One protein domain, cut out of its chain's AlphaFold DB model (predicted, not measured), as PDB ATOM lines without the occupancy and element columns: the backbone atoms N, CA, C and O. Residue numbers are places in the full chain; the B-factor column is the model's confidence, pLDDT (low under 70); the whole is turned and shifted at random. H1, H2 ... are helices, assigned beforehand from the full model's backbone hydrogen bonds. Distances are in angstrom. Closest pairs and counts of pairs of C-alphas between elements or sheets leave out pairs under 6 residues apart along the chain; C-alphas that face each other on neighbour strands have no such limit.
ATOM      1  N   GLN A 416     -24.675  -9.539  -8.375       83.50
ATOM      2  CA  GLN A 416     -23.417  -9.793  -7.666       83.50
ATOM      3  C   GLN A 416     -23.528  -9.440  -6.172       83.50
ATOM      4  O   GLN A 416     -23.259 -10.298  -5.332       83.50
ATOM      5  N   GLN A 417     -23.992  -8.236  -5.820       79.69
ATOM      6  CA  GLN A 417     -24.206  -7.820  -4.424       79.69
ATOM      7  C   GLN A 417     -25.171  -8.756  -3.681       79.69
ATOM      8  O   GLN A 417     -24.957  -9.087  -2.513       79.69
ATOM      9  N   MET A 418     -26.220  -9.234  -4.356       83.19
ATOM     10  CA  MET A 418     -27.152 -10.234  -3.832       83.19
ATOM     11  C   MET A 418     -26.474 -11.585  -3.572       83.19
ATOM     12  O   MET A 418     -26.760 -12.215  -2.551       83.19
ATOM     13  N   LEU A 419     -25.580 -12.034  -4.459       84.44
ATOM     14  CA  LEU A 419     -24.815 -13.270  -4.280       84.44
ATOM     15  C   LEU A 419     -23.815 -13.148  -3.118       84.44
ATOM     16  O   LEU A 419     -23.791 -14.013  -2.244       84.44
ATOM     17  N   GLU A 420     -23.051 -12.057  -3.063       80.69
ATOM     18  CA  GLU A 420     -22.101 -11.756  -1.983       80.69
ATOM     19  C   GLU A 420     -22.813 -11.640  -0.624       80.69
ATOM     20  O   GLU A 420     -22.360 -12.206   0.372       80.69
ATOM     21  N   THR A 421     -23.987 -11.000  -0.584       79.38
ATOM     22  CA  THR A 421     -24.830 -10.918   0.622       79.38
ATOM     23  C   THR A 421     -25.303 -12.300   1.076       79.38
ATOM     24  O   THR A 421     -25.233 -12.611   2.267       79.38
ATOM     25  N   GLN A 422     -25.740 -13.163   0.152       82.31
ATOM     26  CA  GLN A 422     -26.164 -14.533   0.470       82.31
ATOM     27  C   GLN A 422     -24.995 -15.394   0.970       82.31
ATOM     28  O   GLN A 422     -25.155 -16.141   1.937       82.31
ATOM     29  N   GLN A 423     -23.804 -15.243   0.385       83.69
ATOM     30  CA  GLN A 423     -22.582 -15.897   0.861       83.69
ATOM     31  C   GLN A 423     -22.183 -15.406   2.262       83.69
ATOM     32  O   GLN A 423     -21.899 -16.228   3.132       83.69
ATOM     33  N   ARG A 424     -22.238 -14.091   2.524       81.12
ATOM     34  CA  ARG A 424     -21.926 -13.495   3.837       81.12
ATOM     35  C   ARG A 424     -22.907 -13.949   4.925       81.12
ATOM     36  O   ARG A 424     -22.477 -14.278   6.029       81.12
ATOM     37  N   GLN A 425     -24.201 -14.036   4.610       81.88
ATOM     38  CA  GLN A 425     -25.224 -14.590   5.509       81.88
ATOM     39  C   GLN A 425     -24.998 -16.083   5.790       81.88
ATOM     40  O   GLN A 425     -25.062 -16.504   6.944       81.88
ATOM     41  N   HIS A 426     -24.684 -16.883   4.766       83.75
ATOM     42  CA  HIS A 426     -24.369 -18.300   4.952       83.75
ATOM     43  C   HIS A 426     -23.115 -18.496   5.820       83.75
ATOM     44  O   HIS A 426     -23.152 -19.274   6.771       83.75
ATOM     45  N   ALA A 427     -22.044 -17.741   5.556       85.06
ATOM     46  CA  ALA A 427     -20.813 -17.780   6.343       85.06
ATOM     47  C   ALA A 427     -21.053 -17.403   7.816       85.06
ATOM     48  O   ALA A 427     -20.587 -18.120   8.699       85.06
ATOM     49  N   LYS A 428     -21.846 -16.353   8.093       85.38
ATOM     50  CA  LYS A 428     -22.265 -16.007   9.463       85.38
ATOM     51  C   LYS A 428     -22.974 -17.184  10.138       85.38
ATOM     52  O   LYS A 428     -22.557 -17.593  11.213       85.38
ATOM     53  N   ARG A 429     -23.982 -17.788   9.495       86.44
ATOM     54  CA  ARG A 429     -24.716 -18.933  10.069       86.44
ATOM     55  C   ARG A 429     -23.838 -20.164  10.311       86.44
ATOM     56  O   ARG A 429     -24.120 -20.920  11.233       86.44
ATOM     57  N   VAL A 430     -22.777 -20.367   9.525       87.75
ATOM     58  CA  VAL A 430     -21.774 -21.418   9.788       87.75
ATOM     59  C   VAL A 430     -20.962 -21.110  11.052       87.75
ATOM     60  O   VAL A 430     -20.739 -22.025  11.842       87.75
ATOM     61  N   VAL A 431     -20.587 -19.848  11.290       88.06
ATOM     62  CA  VAL A 431     -19.908 -19.420  12.529       88.06
ATOM     63  C   VAL A 431     -20.846 -19.508  13.738       88.06
ATOM     64  O   VAL A 431     -20.478 -20.120  14.740       88.06
ATOM     65  N   ASP A 432     -22.070 -18.981  13.631       87.94
ATOM     66  CA  ASP A 432     -23.097 -19.056  14.681       87.94
ATOM     67  C   ASP A 432     -23.381 -20.527  15.060       87.94
ATOM     68  O   ASP A 432     -23.463 -20.875  16.238       87.94
ATOM     69  N   PHE A 433     -23.451 -21.418  14.059       92.75
ATOM     70  CA  PHE A 433     -23.547 -22.866  14.253       92.75
ATOM     71  C   PHE A 433     -22.331 -23.461  14.964       92.75
ATOM     72  O   PHE A 433     -22.508 -24.226  15.908       92.75
ATOM     73  N   GLN A 434     -21.107 -23.129  14.545       90.81
ATOM     74  CA  GLN A 434     -19.890 -23.645  15.179       90.81
ATOM     75  C   GLN A 434     -19.802 -23.239  16.656       90.81
ATOM     76  O   GLN A 434     -19.452 -24.072  17.490       90.81
ATOM     77  N   GLN A 435     -20.167 -21.996  16.986       89.31
ATOM     78  CA  GLN A 435     -20.194 -21.502  18.365       89.31
ATOM     79  C   GLN A 435     -21.266 -22.208  19.205       89.31
ATOM     80  O   GLN A 435     -20.954 -22.734  20.273       89.31
ATOM     81  N   ALA A 436     -22.509 -22.280  18.714       89.94
ATOM     82  CA  ALA A 436     -23.598 -22.942  19.431       89.94
ATOM     83  C   ALA A 436     -23.337 -24.445  19.626       89.94
ATOM     84  O   ALA A 436     -23.483 -24.956  20.733       89.94
ATOM     85  N   TRP A 437     -22.877 -25.141  18.581       92.50
ATOM     86  CA  TRP A 437     -22.576 -26.572  18.638       92.50
ATOM     87  C   TRP A 437     -21.453 -26.891  19.631       92.50
ATOM     88  O   TRP A 437     -21.574 -27.844  20.400       92.50
ATOM     89  N   ALA A 438     -20.387 -26.083  19.658       91.62
ATOM     90  CA  ALA A 438     -19.293 -26.233  20.619       91.62
ATOM     91  C   ALA A 438     -19.710 -25.918  22.069       91.62
ATOM     92  O   ALA A 438     -19.123 -26.463  23.000       91.62
ATOM     93  N   GLY A 439     -20.725 -25.067  22.264       91.31
ATOM     94  CA  GLY A 439     -21.299 -24.751  23.576       91.31
ATOM     95  C   GLY A 439     -22.323 -25.767  24.103       91.31
ATOM     96  O   GLY A 439     -22.740 -25.652  25.255       91.31
ATOM     97  N   TRP A 440     -22.750 -26.743  23.296       94.56
ATOM     98  CA  TRP A 440     -23.751 -27.744  23.686       94.56
ATOM     99  C   TRP A 440     -23.135 -29.014  24.280       94.56
ATOM    100  O   TRP A 440     -22.105 -29.510  23.825       94.56
ATOM    101  N   THR A 441     -23.826 -29.610  25.256       95.56
ATOM    102  CA  THR A 441     -23.508 -30.964  25.736       95.56
ATOM    103  C   THR A 441     -23.816 -32.009  24.659       95.56
ATOM    104  O   THR A 441     -24.627 -31.772  23.760       95.56
ATOM    105  N   LYS A 442     -23.226 -33.209  24.764       92.06
ATOM    106  CA  LYS A 442     -23.516 -34.315  23.830       92.06
ATOM    107  C   LYS A 442     -25.012 -34.647  23.764       92.06
ATOM    108  O   LYS A 442     -25.542 -34.827  22.673       92.06
ATOM    109  N   ASP A 443     -25.710 -34.623  24.899       93.00
ATOM    110  CA  ASP A 443     -27.156 -34.877  24.955       93.00
ATOM    111  C   ASP A 443     -27.962 -33.788  24.229       93.00
ATOM    112  O   ASP A 443     -28.943 -34.085  23.549       93.00
ATOM    113  N   GLN A 444     -27.538 -32.521  24.324       92.25
ATOM    114  CA  GLN A 444     -28.148 -31.408  23.589       92.25
ATOM    115  C   GLN A 444     -27.890 -31.530  22.080       92.25
ATOM    116  O   GLN A 444     -28.837 -31.462  21.295       92.25
ATOM    117  N   GLN A 445     -26.640 -31.781  21.677       93.31
ATOM    118  CA  GLN A 445     -26.245 -32.039  20.288       93.31
ATOM    119  C   GLN A 445     -27.067 -33.183  19.671       93.31
ATOM    120  O   GLN A 445     -27.658 -33.030  18.598       93.31
ATOM    121  N   GLN A 446     -27.164 -34.313  20.374       92.44
ATOM    122  CA  GLN A 446     -27.875 -35.500  19.912       92.44
ATOM    123  C   GLN A 446     -29.401 -35.310  19.923       92.44
ATOM    124  O   GLN A 446     -30.076 -35.735  18.984       92.44
ATOM    125  N   LYS A 447     -29.963 -34.582  20.900       93.38
ATOM    126  CA  LYS A 447     -31.375 -34.164  20.888       93.38
ATOM    127  C   LYS A 447     -31.703 -33.319  19.655       93.38
ATOM    128  O   LYS A 447     -32.698 -33.597  18.987       93.38
ATOM    129  N   GLN A 448     -30.878 -32.323  19.324       94.00
ATOM    130  CA  GLN A 448     -31.104 -31.490  18.137       94.00
ATOM    131  C   GLN A 448     -30.941 -32.282  16.834       94.00
ATOM    132  O   GLN A 448     -31.723 -32.096  15.904       94.00
ATOM    133  N   TRP A 449     -29.994 -33.222  16.779       94.06
ATOM    134  CA  TRP A 449     -29.855 -34.149  15.654       94.06
ATOM    135  C   TRP A 449     -31.100 -35.031  15.461       94.06
ATOM    136  O   TRP A 449     -31.623 -35.124  14.352       94.06
ATOM    137  N   HIS A 450     -31.648 -35.613  16.532       92.94
ATOM    138  CA  HIS A 450     -32.882 -36.402  16.448       92.94
ATOM    139  C   HIS A 450     -34.108 -35.563  16.049       92.94
ATOM    140  O   HIS A 450     -34.957 -36.054  15.301       92.94
ATOM    141  N   LEU A 451     -34.199 -34.299  16.473       93.56
ATOM    142  CA  LEU A 451     -35.244 -33.381  16.002       93.56
ATOM    143  C   LEU A 451     -35.068 -33.032  14.510       93.56
ATOM    144  O   LEU A 451     -36.053 -33.008  13.772       93.56
ATOM    145  N   PHE A 452     -33.829 -32.850  14.041       94.69
ATOM    146  CA  PHE A 452     -33.528 -32.649  12.623       94.69
ATOM    147  C   PHE A 452     -33.896 -33.857  11.759       94.69
ATOM    148  O   PHE A 452     -34.501 -33.668  10.708       94.69
ATOM    149  N   LEU A 453     -33.614 -35.094  12.187       93.12
ATOM    150  CA  LEU A 453     -33.985 -36.298  11.424       93.12
ATOM    151  C   LEU A 453     -35.504 -36.432  11.188       93.12
ATOM    152  O   LEU A 453     -35.911 -37.127  10.262       93.12
ATOM    153  N   ASN A 454     -36.329 -35.749  11.988       91.94
ATOM    154  CA  ASN A 454     -37.788 -35.685  11.851       91.94
ATOM    155  C   ASN A 454     -38.278 -34.367  11.204       91.94
ATOM    156  O   ASN A 454     -39.466 -34.048  11.253       91.94
ATOM    157  N   SER A 455     -37.373 -33.574  10.622       91.75
ATOM    158  CA  SER A 455     -37.665 -32.261  10.036       91.75
ATOM    159  C   SER A 455     -37.890 -32.304   8.520       91.75
ATOM    160  O   SER A 455     -37.429 -33.209   7.819       91.75
ATOM    161  N   VAL A 456     -38.556 -31.271   7.993       90.62
ATOM    162  CA  VAL A 456     -38.758 -31.100   6.543       90.62
ATOM    163  C   VAL A 456     -37.439 -30.893   5.787       90.62
ATOM    164  O   VAL A 456     -37.353 -31.229   4.610       90.62
ATOM    165  N   GLU A 457     -36.399 -30.398   6.460       92.19
ATOM    166  CA  GLU A 457     -35.052 -30.223   5.915       92.19
ATOM    167  C   GLU A 457     -34.299 -31.550   5.726       92.19
ATOM    168  O   GLU A 457     -33.526 -31.683   4.776       92.19
ATOM    169  N   ALA A 458     -34.530 -32.546   6.589       90.81
ATOM    170  CA  ALA A 458     -33.908 -33.866   6.462       90.81
ATOM    171  C   ALA A 458     -34.621 -34.776   5.450       90.81
ATOM    172  O   ALA A 458     -33.967 -35.620   4.836       90.81
ATOM    173  N   GLY A 459     -35.931 -34.591   5.238       89.81
ATOM    174  CA  GLY A 459     -36.751 -35.409   4.332       89.81
ATOM    175  C   GLY A 459     -36.104 -35.675   2.962       89.81
ATOM    176  O   GLY A 459     -35.879 -36.842   2.634       89.81
ATOM    177  N   PRO A 460     -35.707 -34.642   2.191       91.12
ATOM    178  CA  PRO A 460     -35.029 -34.823   0.908       91.12
ATOM    179  C   PRO A 460     -33.729 -35.632   1.011       91.12
ATOM    180  O   PRO A 460     -33.485 -36.494   0.173       91.12
ATOM    181  N   LEU A 461     -32.924 -35.402   2.055       91.62
ATOM    182  CA  LEU A 461     -31.634 -36.070   2.263       91.62
ATOM    183  C   LEU A 461     -31.787 -37.552   2.628       91.62
ATOM    184  O   LEU A 461     -30.944 -38.369   2.251       91.62
ATOM    185  N   ILE A 462     -32.854 -37.905   3.348       89.44
ATOM    186  CA  ILE A 462     -33.222 -39.293   3.652       89.44
ATOM    187  C   ILE A 462     -33.740 -39.973   2.374       89.44
ATOM    188  O   ILE A 462     -33.286 -41.065   2.028       89.44
ATOM    189  N   THR A 463     -34.624 -39.313   1.615       89.38
ATOM    190  CA  THR A 463     -35.167 -39.840   0.349       89.38
ATOM    191  C   THR A 463     -34.075 -40.092  -0.695       89.38
ATOM    192  O   THR A 463     -34.077 -41.143  -1.336       89.38
ATOM    193  N   THR A 464     -33.095 -39.193  -0.834       89.50
ATOM    194  CA  THR A 464     -31.938 -39.381  -1.732       89.50
ATOM    195  C   THR A 464     -30.828 -40.256  -1.135       89.50
ATOM    196  O   THR A 464     -29.767 -40.383  -1.744       89.50
ATOM    197  N   ARG A 465     -31.042 -40.867   0.042       88.38
ATOM    198  CA  ARG A 465     -30.084 -41.735   0.765       88.38
ATOM    199  C   ARG A 465     -28.727 -41.081   1.073       88.38
ATOM    200  O   ARG A 465     -27.725 -41.781   1.241       88.38
ATOM    201  N   ILE A 466     -28.700 -39.749   1.172       87.31
ATOM    202  CA  ILE A 466     -27.560 -38.983   1.697       87.31
ATOM    203  C   ILE A 466     -27.447 -39.244   3.202       87.31
ATOM    204  O   ILE A 466     -26.378 -39.605   3.687       87.31
ATOM    205  N   ILE A 467     -28.571 -39.153   3.918       88.31
ATOM    206  CA  ILE A 467     -28.719 -39.708   5.266       88.31
ATOM    207  C   ILE A 467     -29.146 -41.173   5.108       88.31
ATOM    208  O   ILE A 467     -30.116 -41.473   4.408       88.31
ATOM    209  N   LYS A 468     -28.405 -42.100   5.724       84.56
ATOM    210  CA  LYS A 468     -28.629 -43.550   5.596       84.56
ATOM    211  C   LYS A 468     -29.271 -44.111   6.863       84.56
ATOM    212  O   LYS A 468     -28.603 -44.253   7.882       84.56
ATOM    213  N   GLY A 469     -30.556 -44.463   6.775       77.44
ATOM    214  CA  GLY A 469     -31.339 -44.938   7.920       77.44
ATOM    215  C   GLY A 469     -31.522 -43.846   8.978       77.44
ATOM    216  O   GLY A 469     -31.602 -42.667   8.641       77.44
ATOM    217  N   HIS A 470     -31.550 -44.237  10.253       73.56
ATOM    218  CA  HIS A 470     -31.513 -43.317  11.392       73.56
ATOM    219  C   HIS A 470     -30.141 -43.399  12.083       73.56
ATOM    220  O   HIS A 470     -29.982 -44.189  13.016       73.56
ATOM    221  N   PRO A 471     -29.127 -42.637  11.629       80.31
ATOM    222  CA  PRO A 471     -27.825 -42.607  12.288       80.31
ATOM    223  C   PRO A 471     -27.949 -41.979  13.681       80.31
ATOM    224  O   PRO A 471     -28.461 -40.869  13.833       80.31
ATOM    225  N   THR A 472     -27.461 -42.693  14.696       75.06
ATOM    226  CA  THR A 472     -27.416 -42.231  16.092       75.06
ATOM    227  C   THR A 472     -26.463 -41.053  16.283       75.06
ATOM    228  O   THR A 472     -26.767 -40.145  17.051       75.06
ATOM    229  N   GLU A 473     -25.338 -41.044  15.565       84.62
ATOM    230  CA  GLU A 473     -24.327 -39.987  15.640       84.62
ATOM    231  C   GLU A 473     -24.597 -38.838  14.640       84.62
ATOM    232  O   GLU A 473     -24.971 -39.106  13.489       84.62
ATOM    233  N   PRO A 474     -24.385 -37.560  15.026       89.56
ATOM    234  CA  PRO A 474     -24.600 -36.414  14.142       89.56
ATOM    235  C   PRO A 474     -23.615 -36.327  12.966       89.56
ATOM    236  O   PRO A 474     -22.426 -36.078  13.144       89.56
ATOM    237  N   GLN A 475     -24.115 -36.432  11.731       89.31
ATOM    238  CA  GLN A 475     -23.298 -36.414  10.502       89.31
ATOM    239  C   GLN A 475     -23.038 -34.984   9.977       89.31
ATOM    240  O   GLN A 475     -23.188 -34.690   8.789       89.31
ATOM    241  N   ILE A 476     -22.676 -34.071  10.884       86.69
ATOM    242  CA  ILE A 476     -22.700 -32.615  10.657       86.69
ATOM    243  C   ILE A 476     -21.612 -32.070   9.723       86.69
ATOM    244  O   ILE A 476     -21.707 -30.919   9.307       86.69
ATOM    245  N   ASP A 477     -20.594 -32.856   9.373       86.56
ATOM    246  CA  ASP A 477     -19.517 -32.421   8.471       86.56
ATOM    247  C   ASP A 477     -19.744 -32.792   7.004       86.56
ATOM    248  O   ASP A 477     -19.038 -32.300   6.123       86.56
ATOM    249  N   HIS A 478     -20.768 -33.594   6.703       89.81
ATOM    250  CA  HIS A 478     -21.104 -33.913   5.321       89.81
ATOM    251  C   HIS A 478     -21.665 -32.668   4.595       89.81
ATOM    252  O   HIS A 478     -22.654 -32.087   5.061       89.81
ATOM    253  N   PRO A 479     -21.121 -32.270   3.425       84.56
ATOM    254  CA  PRO A 479     -21.427 -30.982   2.787       84.56
ATOM    255  C   PRO A 479     -22.885 -30.834   2.328       84.56
ATOM    256  O   PRO A 479     -23.366 -29.715   2.197       84.56
ATOM    257  N   GLY A 480     -23.609 -31.939   2.121       84.19
ATOM    258  CA  GLY A 480     -25.054 -31.919   1.854       84.19
ATOM    259  C   GLY A 480     -25.944 -31.919   3.106       84.19
ATOM    260  O   GLY A 480     -27.108 -31.551   3.015       84.19
ATOM    261  N   ILE A 481     -25.418 -32.320   4.272       91.38
ATOM    262  CA  ILE A 481     -26.178 -32.383   5.537       91.38
ATOM    263  C   ILE A 481     -26.018 -31.073   6.313       91.38
ATOM    264  O   ILE A 481     -27.012 -30.504   6.761       91.38
ATOM    265  N   LYS A 482     -24.784 -30.559   6.420       91.06
ATOM    266  CA  LYS A 482     -24.447 -29.343   7.180       91.06
ATOM    267  C   LYS A 482     -25.354 -28.142   6.856       91.06
ATOM    268  O   LYS A 482     -25.878 -27.554   7.799       91.06
ATOM    269  N   PRO A 483     -25.642 -27.796   5.580       90.12
ATOM    270  CA  PRO A 483     -26.491 -26.645   5.264       90.12
ATOM    271  C   PRO A 483     -27.961 -26.858   5.646       90.12
ATOM    272  O   PRO A 483     -28.617 -25.919   6.092       90.12
ATOM    273  N   ALA A 484     -28.475 -28.085   5.509       91.56
ATOM    274  CA  ALA A 484     -29.842 -28.434   5.892       91.56
ATOM    275  C   ALA A 484     -30.019 -28.438   7.417       91.56
ATOM    276  O   ALA A 484     -31.018 -27.931   7.922       91.56
ATOM    277  N   PHE A 485     -29.021 -28.939   8.154       94.06
ATOM    278  CA  PHE A 485     -29.025 -28.923   9.615       94.06
ATOM    279  C   PHE A 485     -28.926 -27.496  10.168       94.06
ATOM    280  O   PHE A 485     -29.714 -27.121  11.029       94.06
ATOM    281  N   ILE A 486     -28.046 -26.658   9.606       92.31
ATOM    282  CA  ILE A 486     -27.985 -25.220   9.917       92.31
ATOM    283  C   ILE A 486     -29.332 -24.540   9.618       92.31
ATOM    284  O   ILE A 486     -29.832 -23.792  10.451       92.31
ATOM    285  N   GLY A 487     -29.968 -24.842   8.479       90.12
ATOM    286  CA  GLY A 487     -31.300 -24.323   8.141       90.12
ATOM    287  C   GLY A 487     -32.374 -24.691   9.172       90.12
ATOM    288  O   GLY A 487     -33.113 -23.816   9.626       90.12
ATOM    289  N   PHE A 488     -32.399 -25.955   9.602       94.19
ATOM    290  CA  PHE A 488     -33.263 -26.442  10.680       94.19
ATOM    291  C   PHE A 488     -33.000 -25.718  12.013       94.19
ATOM    292  O   PHE A 488     -33.951 -25.305  12.683       94.19
ATOM    293  N   LEU A 489     -31.732 -25.522  12.392       93.31
ATOM    294  CA  LEU A 489     -31.356 -24.850  13.640       93.31
ATOM    295  C   LEU A 489     -31.720 -23.357  13.632       93.31
ATOM    296  O   LEU A 489     -32.223 -22.861  14.639       93.31
ATOM    297  N   THR A 490     -31.557 -22.655  12.502       88.75
ATOM    298  CA  THR A 490     -32.049 -21.274  12.350       88.75
ATOM    299  C   THR A 490     -33.579 -21.241  12.451       88.75
ATOM    300  O   THR A 490     -34.121 -20.466  13.235       88.75
ATOM    301  N   ARG A 491     -34.307 -22.118  11.737       90.56
ATOM    302  CA  ARG A 491     -35.786 -22.157  11.789       90.56
ATOM    303  C   ARG A 491     -36.331 -22.490  13.183       90.56
ATOM    304  O   ARG A 491     -37.441 -22.082  13.518       90.56
ATOM    305  N   THR A 492     -35.582 -23.236  13.990       90.38
ATOM    306  CA  THR A 492     -35.948 -23.587  15.373       90.38
ATOM    307  C   THR A 492     -35.364 -22.633  16.424       90.38
ATOM    308  O   THR A 492     -35.465 -22.914  17.619       90.38
ATOM    309  N   GLY A 493     -34.776 -21.500  16.014       87.06
ATOM    310  CA  GLY A 493     -34.251 -20.467  16.918       87.06
ATOM    311  C   GLY A 493     -33.085 -20.927  17.798       87.06
ATOM    312  O   GLY A 493     -32.842 -20.337  18.845       87.06
TER     313      GLY A 493
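AT A GLANCE: This is residues 416 to 493 of the 497 residues of the protein "Replication initiation protein" of Burkholderia sp. NK8 (UniProt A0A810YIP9). The long helix H1 and the shorter H2 make a V, joined at its point by a tight link, with H4 between the two arms and about perpendicular to both, pointing out of the plane of the V, and little H3 beyond the far end of H2. Residues 416 to 425 of H1 stick out as a free arm, and a long loop, residues 464 to 481, leads from H3 back to H4. The printed part has 78 residues with four named helices, in the order H1, H2, H3, H4, and no named strand; its class is all helix. It is compact, with a radius of gyration of the C-alphas of 13.1 A, and spans 40 by 31 by 19 A.

IN THESE COORDINATES: Find C-alpha 416 at (-23.417, -9.793, -7.666); from there H1, residues 416 to 439, runs 34.7 A to C-alpha 439 at (-21.299, -24.751, 23.576). H2 is residues 442 to 453, 16.4 A long. H3 is residues 459 to 463, 6.2 A. H4, residues 482 to 491, runs 14.2 A and ends at C-alpha 491 at (-35.786, -22.157, 11.789).

HOW THE PARTS SIT: Start at H1, which only just touches H4, with 3 pairs of C-alphas within 8 A and with its residues 429 to 433 alone; the closest C-alphas, of Phe 433 and Ile 486, are 6.6 A apart. Their lines are about perpendicular, at 84 degrees. H1 and H2 are close but not clearly touching, the closest C-alphas being those of Trp 437 and Gln 445 at 6.8 A; they run opposite ways at a steep tilt of 44 degrees. H2 and H4 are also close but not clearly touching, about perpendicular at 88 degrees; look at the C-alphas of Phe 452 and Phe 488, the closest, 6.5 A apart. H2 and H3 are close but not clearly touching, with the C-alphas of Leu 453 and Gly 459 closest at 7.7 A. H3 is apart from H1 and from H4. In H1, H2, H3 and H4 every O i to N i+4 pair is within hydrogen-bond range.

THE WHOLE: The two C-alphas farthest apart, those of Gln 416 and Asp 443, are 41.3 A apart. Without residues 416 to 425, which stand free, the body spans 29 by 26 by 19 A. The links H1 to H2 and H2 to H3 are tight, and H3 to H4 is long, with 18 residues. The printed part has no cut; its mean pLDDT is 88.5, and no printed residue is under 70.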